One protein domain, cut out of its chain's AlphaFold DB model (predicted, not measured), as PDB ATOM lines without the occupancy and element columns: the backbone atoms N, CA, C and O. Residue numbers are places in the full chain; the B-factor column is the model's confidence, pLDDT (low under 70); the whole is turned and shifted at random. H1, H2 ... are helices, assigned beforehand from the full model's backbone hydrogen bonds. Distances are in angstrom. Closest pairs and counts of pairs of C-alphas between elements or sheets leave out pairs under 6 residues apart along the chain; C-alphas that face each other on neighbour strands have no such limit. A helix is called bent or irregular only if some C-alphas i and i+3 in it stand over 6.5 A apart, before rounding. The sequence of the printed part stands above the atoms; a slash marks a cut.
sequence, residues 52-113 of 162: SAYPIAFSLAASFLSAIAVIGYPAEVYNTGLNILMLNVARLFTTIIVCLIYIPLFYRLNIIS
ATOM      1  N   SER A  52       2.991 -76.165 -18.849       77.88
ATOM      2  CA  SER A  52       4.307 -75.571 -18.619       77.88
ATOM      3  C   SER A  52       5.138 -75.513 -19.914       77.88
ATOM      4  O   SER A  52       4.996 -76.357 -20.797       77.88
ATOM      5  N   ALA A  53       6.047 -74.543 -20.033       80.25
ATOM      6  CA  ALA A  53       6.855 -74.348 -21.244       80.25
ATOM      7  C   ALA A  53       7.800 -75.531 -21.555       80.25
ATOM      8  O   ALA A  53       8.135 -75.775 -22.713       80.25
ATOM      9  N   TYR A  54       8.203 -76.293 -20.534       85.31
ATOM     10  CA  TYR A  54       9.145 -77.407 -20.663       85.31
ATOM     11  C   TYR A  54       8.663 -78.551 -21.581       85.31
ATOM     12  O   TYR A  54       9.379 -78.877 -22.529       85.31
ATOM     13  N   PRO A  55       7.474 -79.160 -21.380       84.88
ATOM     14  CA  PRO A  55       6.972 -80.212 -22.271       84.88
ATOM     15  C   PRO A  55       6.728 -79.730 -23.708       84.88
ATOM     16  O   PRO A  55       6.913 -80.506 -24.644       84.88
ATOM     17  N   ILE A  56       6.374 -78.453 -23.905       84.12
ATOM     18  CA  ILE A  56       6.194 -77.867 -25.243       84.12
ATOM     19  C   ILE A  56       7.539 -77.825 -25.977       84.12
ATOM     20  O   ILE A  56       7.645 -78.294 -27.110       84.12
ATOM     21  N   ALA A  57       8.588 -77.329 -25.313       86.75
ATOM     22  CA  ALA A  57       9.934 -77.299 -25.875       86.75
ATOM     23  C   ALA A  57      10.463 -78.712 -26.176       86.75
ATOM     24  O   ALA A  57      11.029 -78.939 -27.244       86.75
ATOM     25  N   PHE A  58      10.224 -79.675 -25.280       87.75
ATOM     26  CA  PHE A  58      10.629 -81.067 -25.483       87.75
ATOM     27  C   PHE A  58       9.929 -81.708 -26.692       87.75
ATOM     28  O   PHE A  58      10.578 -82.365 -27.504       87.75
ATOM     29  N   SER A  59       8.629 -81.464 -26.874       88.00
ATOM     30  CA  SER A  59       7.879 -81.960 -28.035       88.00
ATOM     31  C   SER A  59       8.346 -81.334 -29.354       88.00
ATOM     32  O   SER A  59       8.391 -82.016 -30.383       88.00
ATOM     33  N   LEU A  60       8.699 -80.045 -29.341       85.19
ATOM     34  CA  LEU A  60       9.260 -79.362 -30.508       85.19
ATOM     35  C   LEU A  60      10.636 -79.938 -30.858       85.19
ATOM     36  O   LEU A  60      10.863 -80.304 -32.008       85.19
ATOM     37  N   ALA A  61      11.517 -80.104 -29.868       85.62
ATOM     38  CA  ALA A  61      12.826 -80.728 -30.057       85.62
ATOM     39  C   ALA A  61      12.708 -82.154 -30.623       85.62
ATOM     40  O   ALA A  61      13.409 -82.494 -31.574       85.62
ATOM     41  N   ALA A  62      11.773 -82.957 -30.107       85.38
ATOM     42  CA  ALA A  62      11.500 -84.299 -30.619       85.38
ATOM     43  C   ALA A  62      11.053 -84.290 -32.090       85.38
ATOM     44  O   ALA A  62      11.475 -85.142 -32.863       85.38
ATOM     45  N   SER A  63      10.251 -83.302 -32.501       85.19
ATOM     46  CA  SER A  63       9.815 -83.157 -33.898       85.19
ATOM     47  C   SER A  63      10.965 -82.790 -34.843       85.19
ATOM     48  O   SER A  63      10.961 -83.192 -36.005       85.19
ATOM     49  N   PHE A  64      11.959 -82.038 -34.359       80.69
ATOM     50  CA  PHE A  64      13.142 -81.685 -35.149       80.69
ATOM     51  C   PHE A  64      14.128 -82.850 -35.309       80.69
ATOM     52  O   PHE A  64      14.858 -82.905 -36.300       80.69
ATOM     53  N   LEU A  65      14.144 -83.789 -34.363       80.31
ATOM     54  CA  LEU A  65      15.007 -84.967 -34.385       80.31
ATOM     55  C   LEU A  65      14.328 -86.110 -35.153       80.31
ATOM     56  O   LEU A  65      13.671 -86.968 -34.573       80.31
ATOM     57  N   SER A  66      14.499 -86.138 -36.477       81.31
ATOM     58  CA  SER A  66      14.062 -87.268 -37.307       81.31
ATOM     59  C   SER A  66      15.212 -88.241 -37.595       81.31
ATOM     60  O   SER A  66      16.377 -87.843 -37.654       81.31
ATOM     61  N   ALA A  67      14.892 -89.517 -37.843       74.12
ATOM     62  CA  ALA A  67      15.885 -90.532 -38.219       74.12
ATOM     63  C   ALA A  67      16.678 -90.152 -39.487       74.12
ATOM     64  O   ALA A  67      17.860 -90.470 -39.604       74.12
ATOM     65  N   ILE A  68      16.043 -89.412 -40.404       67.62
ATOM     66  CA  ILE A  68      16.672 -88.907 -41.629       67.62
ATOM     67  C   ILE A  68      17.732 -87.860 -41.287       67.62
ATOM     68  O   ILE A  68      18.812 -87.885 -41.861       67.62
ATOM     69  N   ALA A  69      17.463 -86.967 -40.332       77.94
ATOM     70  CA  ALA A  69      18.432 -85.954 -39.927       77.94
ATOM     71  C   ALA A  69      19.654 -86.575 -39.230       77.94
ATOM     72  O   ALA A  69      20.779 -86.176 -39.507       77.94
ATOM     73  N   VAL A  70      19.446 -87.581 -38.372       77.38
ATOM     74  CA  VAL A  70      20.526 -88.219 -37.595       77.38
ATOM     75  C   VAL A  70      21.553 -88.914 -38.491       77.38
ATOM     76  O   VAL A  70      22.747 -88.833 -38.217       77.38
ATOM     77  N   ILE A  71      21.107 -89.578 -39.560       82.62
ATOM     78  CA  ILE A  71      21.999 -90.284 -40.496       82.62
ATOM     79  C   ILE A  71      22.410 -89.377 -41.665       82.62
ATOM     80  O   ILE A  71      23.551 -89.424 -42.117       82.62
ATOM     81  N   GLY A  72      21.501 -88.531 -42.147       78.25
ATOM     82  CA  GLY A  72      21.728 -87.676 -43.311       78.25
ATOM     83  C   GLY A  72      22.707 -86.539 -43.040       78.25
ATOM     84  O   GLY A  72      23.586 -86.286 -43.857       78.25
ATOM     85  N   TYR A  73      22.618 -85.900 -41.872       74.94
ATOM     86  CA  TYR A  73      23.474 -84.767 -41.536       74.94
ATOM     87  C   TYR A  73      24.975 -85.099 -41.491       74.94
ATOM     88  O   TYR A  73      25.750 -84.400 -42.143       74.94
ATOM     89  N   PRO A  74      25.432 -86.163 -40.797       78.31
ATOM     90  CA  PRO A  74      26.844 -86.524 -40.835       78.31
ATOM     91  C   PRO A  74      27.285 -86.935 -42.243       78.31
ATOM     92  O   PRO A  74      28.361 -86.530 -42.664       78.31
ATOM     93  N   ALA A  75      26.456 -87.669 -42.998       81.12
ATOM     94  CA  ALA A  75      26.771 -88.055 -44.376       81.12
ATOM     95  C   ALA A  75      27.009 -86.833 -45.286       81.12
ATOM     96  O   ALA A  75      27.922 -86.835 -46.109       81.12
ATOM     97  N   GLU A  76      26.233 -85.767 -45.099       75.75
ATOM     98  CA  GLU A  76      26.399 -84.507 -45.822       75.75
ATOM     99  C   GLU A  76      27.645 -83.730 -45.370       75.75
ATOM    100  O   GLU A  76      28.378 -83.201 -46.204       75.75
ATOM    101  N   VAL A  77      27.950 -83.723 -44.068       81.62
ATOM    102  CA  VAL A  77      29.181 -83.117 -43.525       81.62
ATOM    103  C   VAL A  77      30.434 -83.794 -44.083       81.62
ATOM    104  O   VAL A  77      31.401 -83.103 -44.406       81.62
ATOM    105  N   TYR A  78      30.412 -85.119 -44.256       79.56
ATOM    106  CA  TYR A  78      31.527 -85.857 -44.854       79.56
ATOM    107  C   TYR A  78      31.784 -85.480 -46.321       79.56
ATOM    108  O   TYR A  78      32.940 -85.450 -46.733       79.56
ATOM    109  N   ASN A  79      30.741 -85.158 -47.092       80.44
ATOM    110  CA  ASN A  79      30.865 -84.829 -48.517       80.44
ATOM    111  C   ASN A  79      31.120 -83.337 -48.779       80.44
ATOM    112  O   ASN A  79      31.884 -82.983 -49.675       80.44
ATOM    113  N   THR A  80      30.483 -82.458 -48.005       75.75
ATOM    114  CA  THR A  80      30.366 -81.022 -48.316       75.75
ATOM    115  C   THR A  80      31.201 -80.134 -47.373       75.75
ATOM    116  O   THR A  80      31.344 -78.927 -47.598       75.75
ATOM    117  N   GLY A  81      31.823 -80.711 -46.338       76.44
ATOM    118  CA  GLY A  81      32.809 -80.035 -45.492       76.44
ATOM    119  C   GLY A  81      32.247 -78.811 -44.761       76.44
ATOM    120  O   GLY A  81      31.334 -78.932 -43.956       76.44
ATOM    121  N   LEU A  82      32.807 -77.619 -45.005       78.81
ATOM    122  CA  LEU A  82      32.487 -76.385 -44.264       78.81
ATOM    123  C   LEU A  82      31.178 -75.691 -44.683       78.81
ATOM    124  O   LEU A  82      30.610 -74.955 -43.876       78.81
ATOM    125  N   ASN A  83      30.667 -75.913 -45.899       80.88
ATOM    126  CA  ASN A  83      29.465 -75.207 -46.379       80.88
ATOM    127  C   ASN A  83      28.217 -75.558 -45.549       80.88
ATOM    128  O   ASN A  83      27.404 -74.691 -45.228       80.88
ATOM    129  N   ILE A  84      28.112 -76.813 -45.102       80.25
ATOM    130  CA  ILE A  84      26.995 -77.271 -44.268       80.25
ATOM    131  C   ILE A  84      26.966 -76.572 -42.902       80.25
ATOM    132  O   ILE A  84      25.892 -76.334 -42.348       80.25
ATOM    133  N   LEU A  85      28.123 -76.181 -42.356       81.25
ATOM    134  CA  LEU A  85      28.196 -75.479 -41.075       81.25
ATOM    135  C   LEU A  85      27.519 -74.106 -41.174       81.25
ATOM    136  O   LEU A  85      26.745 -73.734 -40.290       81.25
ATOM    137  N   MET A  86      27.742 -73.389 -42.280       84.31
ATOM    138  CA  MET A  86      27.132 -72.081 -42.532       84.31
ATOM    139  C   MET A  86      25.602 -72.182 -42.647       84.31
ATOM    140  O   MET A  86      24.882 -71.382 -42.046       84.31
ATOM    141  N   LEU A  87      25.098 -73.230 -43.310       82.31
ATOM    142  CA  LEU A  87      23.662 -73.529 -43.384       82.31
ATOM    143  C   LEU A  87      23.048 -73.840 -42.010       82.31
ATOM    144  O   LEU A  87      21.911 -73.457 -41.731       82.31
ATOM    145  N   ASN A  88      23.786 -74.502 -41.116       83.81
ATOM    146  CA  ASN A  88      23.272 -74.837 -39.783       83.81
ATOM    147  C   ASN A  88      23.179 -73.621 -38.878       83.81
ATOM    148  O   ASN A  88      22.186 -73.458 -38.170       83.81
ATOM    149  N   VAL A  89      24.163 -72.728 -38.961       88.12
ATOM    150  CA  VAL A  89      24.108 -71.437 -38.277       88.12
ATOM    151  C   VAL A  89      22.919 -70.615 -38.780       88.12
ATOM    152  O   VAL A  89      22.151 -70.105 -37.964       88.12
ATOM    153  N   ALA A  90      22.697 -70.556 -40.099       89.69
ATOM    154  CA  ALA A  90      21.542 -69.867 -40.674       89.69
ATOM    155  C   ALA A  90      20.208 -70.461 -40.179       89.69
ATOM    156  O   ALA A  90      19.322 -69.725 -39.739       89.69
ATOM    157  N   ARG A  91      20.074 -71.794 -40.157       82.56
ATOM    158  CA  ARG A  91      18.874 -72.486 -39.648       82.56
ATOM    159  C   ARG A  91      18.603 -72.219 -38.167       82.56
ATOM    160  O   ARG A  91      17.448 -72.005 -37.787       82.56
ATOM    161  N   LEU A  92      19.639 -72.227 -37.329       87.75
ATOM    162  CA  LEU A  92      19.508 -71.901 -35.907       87.75
ATOM    163  C   LEU A  92      19.060 -70.449 -35.715       87.75
ATOM    164  O   LEU A  92      18.131 -70.189 -34.949       87.75
ATOM    165  N   PHE A  93      19.657 -69.518 -36.458       93.44
ATOM    166  CA  PHE A  93      19.318 -68.100 -36.376       93.44
ATOM    167  C   PHE A  93      17.867 -67.825 -36.795       93.44
ATOM    168  O   PHE A  93      17.121 -67.183 -36.052       93.44
ATOM    169  N   THR A  94      17.424 -68.393 -37.921       90.31
ATOM    170  CA  THR A  94      16.028 -68.301 -38.377       90.31
ATOM    171  C   THR A  94      15.062 -68.852 -37.331       90.31
ATOM    172  O   THR A  94      14.041 -68.226 -37.049       90.31
ATOM    173  N   THR A  95      15.392 -69.977 -36.693       87.25
ATOM    174  CA  THR A  95      14.542 -70.580 -35.651       87.25
ATOM    175  C   THR A  95      14.401 -69.664 -34.433       87.25
ATOM    176  O   THR A  95      13.295 -69.499 -33.916       87.25
ATOM    177  N   ILE A  96      15.489 -69.021 -33.995       91.12
ATOM    178  CA  ILE A  96      15.466 -68.063 -32.879       91.12
ATOM    179  C   ILE A  96      14.598 -66.848 -33.226       91.12
ATOM    180  O   ILE A  96      13.730 -66.475 -32.437       91.12
ATOM    181  N   ILE A  97      14.777 -66.265 -34.415       93.88
ATOM    182  CA  ILE A  97      13.978 -65.113 -34.865       93.88
ATOM    183  C   ILE A  97      12.493 -65.471 -34.921       93.88
ATOM    184  O   ILE A  97      11.654 -64.736 -34.395       93.88
ATOM    185  N   VAL A  98      12.160 -66.612 -35.527       89.94
ATOM    186  CA  VAL A  98      10.778 -67.094 -35.626       89.94
ATOM    187  C   VAL A  98      10.185 -67.286 -34.235       89.94
ATOM    188  O   VAL A  98       9.087 -66.804 -33.981       89.94
ATOM    189  N   CYS A  99      10.912 -67.910 -33.308       87.88
ATOM    190  CA  CYS A  99      10.465 -68.092 -31.929       87.88
ATOM    191  C   CYS A  99      10.130 -66.747 -31.256       87.88
ATOM    192  O   CYS A  99       9.047 -66.589 -30.692       87.88
ATOM    193  N   LEU A 100      11.006 -65.747 -31.391       90.06
ATOM    194  CA  LEU A 100      10.824 -64.430 -30.776       90.06
ATOM    195  C   LEU A 100       9.671 -63.619 -31.377       90.06
ATOM    196  O   LEU A 100       9.046 -62.852 -30.653       90.06
ATOM    197  N   ILE A 101       9.375 -63.770 -32.671       90.06
ATOM    198  CA  ILE A 101       8.311 -63.007 -33.345       90.06
ATOM    199  C   ILE A 101       6.967 -63.737 -33.276       90.06
ATOM    200  O   ILE A 101       5.936 -63.129 -32.980       90.06
ATOM    201  N   TYR A 102       6.949 -65.045 -33.537       84.75
ATOM    202  CA  TYR A 102       5.706 -65.805 -33.629       84.75
ATOM    203  C   TYR A 102       5.097 -66.102 -32.260       84.75
ATOM    204  O   TYR A 102       3.875 -66.028 -32.142       84.75
ATOM    205  N   ILE A 103       5.892 -66.376 -31.214       84.94
ATOM    206  CA  ILE A 103       5.344 -66.598 -29.863       84.94
ATOM    207  C   ILE A 103       4.488 -65.407 -29.394       84.94
ATOM    208  O   ILE A 103       3.310 -65.624 -29.090       84.94
ATOM    209  N   PRO A 104       4.977 -64.149 -29.369       83.62
ATOM    210  CA  PRO A 104       4.148 -63.026 -28.934       83.62
ATOM    211  C   PRO A 104       2.983 -62.744 -29.891       83.62
ATOM    212  O   PRO A 104       1.924 -62.300 -29.444       83.62
ATOM    213  N   LEU A 105       3.127 -63.031 -31.189       84.25
ATOM    214  CA  LEU A 105       2.048 -62.868 -32.165       84.25
ATOM    215  C   LEU A 105       0.869 -63.816 -31.877       84.25
ATOM    216  O   LEU A 105      -0.277 -63.366 -31.800       84.25
ATOM    217  N   PHE A 106       1.141 -65.107 -31.669       79.31
ATOM    218  CA  PHE A 106       0.105 -66.110 -31.393       79.31
ATOM    219  C   PHE A 106      -0.562 -65.909 -30.029       79.31
ATOM    220  O   PHE A 106      -1.776 -66.095 -29.907       79.31
ATOM    221  N   TYR A 107       0.186 -65.448 -29.022       78.94
ATOM    222  CA  TYR A 107      -0.386 -65.132 -27.711       78.94
ATOM    223  C   TYR A 107      -1.401 -63.978 -27.770       78.94
ATOM    224  O   TYR A 107      -2.449 -64.059 -27.128       78.94
ATOM    225  N   ARG A 108      -1.151 -62.931 -28.573       79.00
ATOM    226  CA  ARG A 108      -2.070 -61.780 -28.704       79.00
ATOM    227  C   ARG A 108      -3.333 -62.104 -29.496       79.00
ATOM    228  O   ARG A 108      -4.399 -61.592 -29.169       79.00
ATOM    229  N   LEU A 109      -3.221 -62.939 -30.527       76.44
ATOM    230  CA  LEU A 109      -4.347 -63.275 -31.400       76.44
ATOM    231  C   LEU A 109      -5.265 -64.370 -30.843       76.44
ATOM    232  O   LEU A 109      -6.316 -64.615 -31.423       76.44
ATOM    233  N   ASN A 110      -4.897 -65.003 -29.724       71.00
ATOM    234  CA  ASN A 110      -5.666 -66.063 -29.063       71.00
ATOM    235  C   ASN A 110      -5.964 -67.288 -29.955       71.00
ATOM    236  O   ASN A 110      -6.821 -68.100 -29.619       71.00
ATOM    237  N   ILE A 111      -5.249 -67.436 -31.072       73.25
ATOM    238  CA  ILE A 111      -5.474 -68.464 -32.088       73.25
ATOM    239  C   ILE A 111      -4.435 -69.576 -31.932       73.25
ATOM    240  O   ILE A 111      -3.243 -69.315 -31.815       73.25
ATOM    241  N   ILE A 112      -4.910 -70.820 -31.956       68.25
ATOM    242  CA  ILE A 112      -4.112 -72.027 -31.687       68.25
ATOM    243  C   ILE A 112      -3.544 -72.620 -32.989       68.25
ATOM    244  O   ILE A 112      -2.511 -73.279 -32.992       68.25
ATOM    245  N   SER A 113      -4.223 -72.386 -34.115       74.56
ATOM    246  CA  SER A 113      -3.880 -72.966 -35.414       74.56
ATOM    247  C   SER A 113      -3.361 -71.905 -36.379       74.56
ATOM    248  O   SER A 113      -4.048 -70.928 -36.673       74.56
TER     249      SER A 113
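What this domain is: This is residues 52 to 113 of the 162 residues of an uncharacterized protein of Scyliorhinus torazame (UniProt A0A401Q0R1). Three helices make a long, open U with an empty middle: H1 and then H2 form one side, H2 slants over to one end, and the long H3 runs back along the other side. H2 and H3 come near each other only around the turn between them, while H1 stands free across the gap from H3, and residues 110 to 113 turn aside at the far end of H3. The printed part has 62 residues, with three named helices in the order H1, H2, H3 and no named strand, and its class is all helix. It is loose, with a radius of gyration of the C-alphas of 15.3 A, and its C-alphas span 45 by 21 by 19 A along their three main axes, a rod in outline.

How they stand to each other: H1, residues 53 to 64, touches no helix. A tight link of two residues joins it to H2, residues 67 to 80, yet H1 and H2 are apart. Another tight link of two residues leads to H3, residues 83 to 109. H2 and H3 are close but not clearly touching, with 2 pairs of C-alphas within 8 A; the closest C-alphas are those of Val 77 and Ile 84, 6.3 A apart. H2 and H3 run opposite ways at a steep tilt of 40 degrees, with their centres 21.9 A apart. H1 and H3 are apart. In H1 every O i to N i+4 pair is within hydrogen-bond range; in H2 8 of 10 are, and in H3 22 of 23.

Where its parts are: H1 begins at C-alpha 53, at (6.855, -74.348, -21.244), and measures 16.9 A from first to last C-alpha. H2 measures 20.1 A from C-alpha 67 to C-alpha 80, which is at (30.366, -81.022, -48.316). H2 is neither bent nor irregular, but only just: C-alphas 71 and 74 are 6.1 A apart. H3 is the longest helix, 27 residues and 38.9 A, ending at C-alpha 109 at (-4.347, -63.275, -31.400). It has a kink of 26 degrees near residue 101; H3 too is neither bent nor irregular, but only just, with C-alphas 101 and 104 at 6.1 A.

The domain as a whole: The two C-alphas farthest apart are those of Asn 79 and Asn 110, at 45.4 A, while the first and last printed C-alphas, of Ser 52 and Ser 113, are 18.9 A apart. The printed part has no cut, and no link between the helices is long. Residues 52 to 72, 78 to 83 and 86 to 113 stand free. The mean pLDDT of the printed part is 82.1, and residues 68 and 112 are under 70.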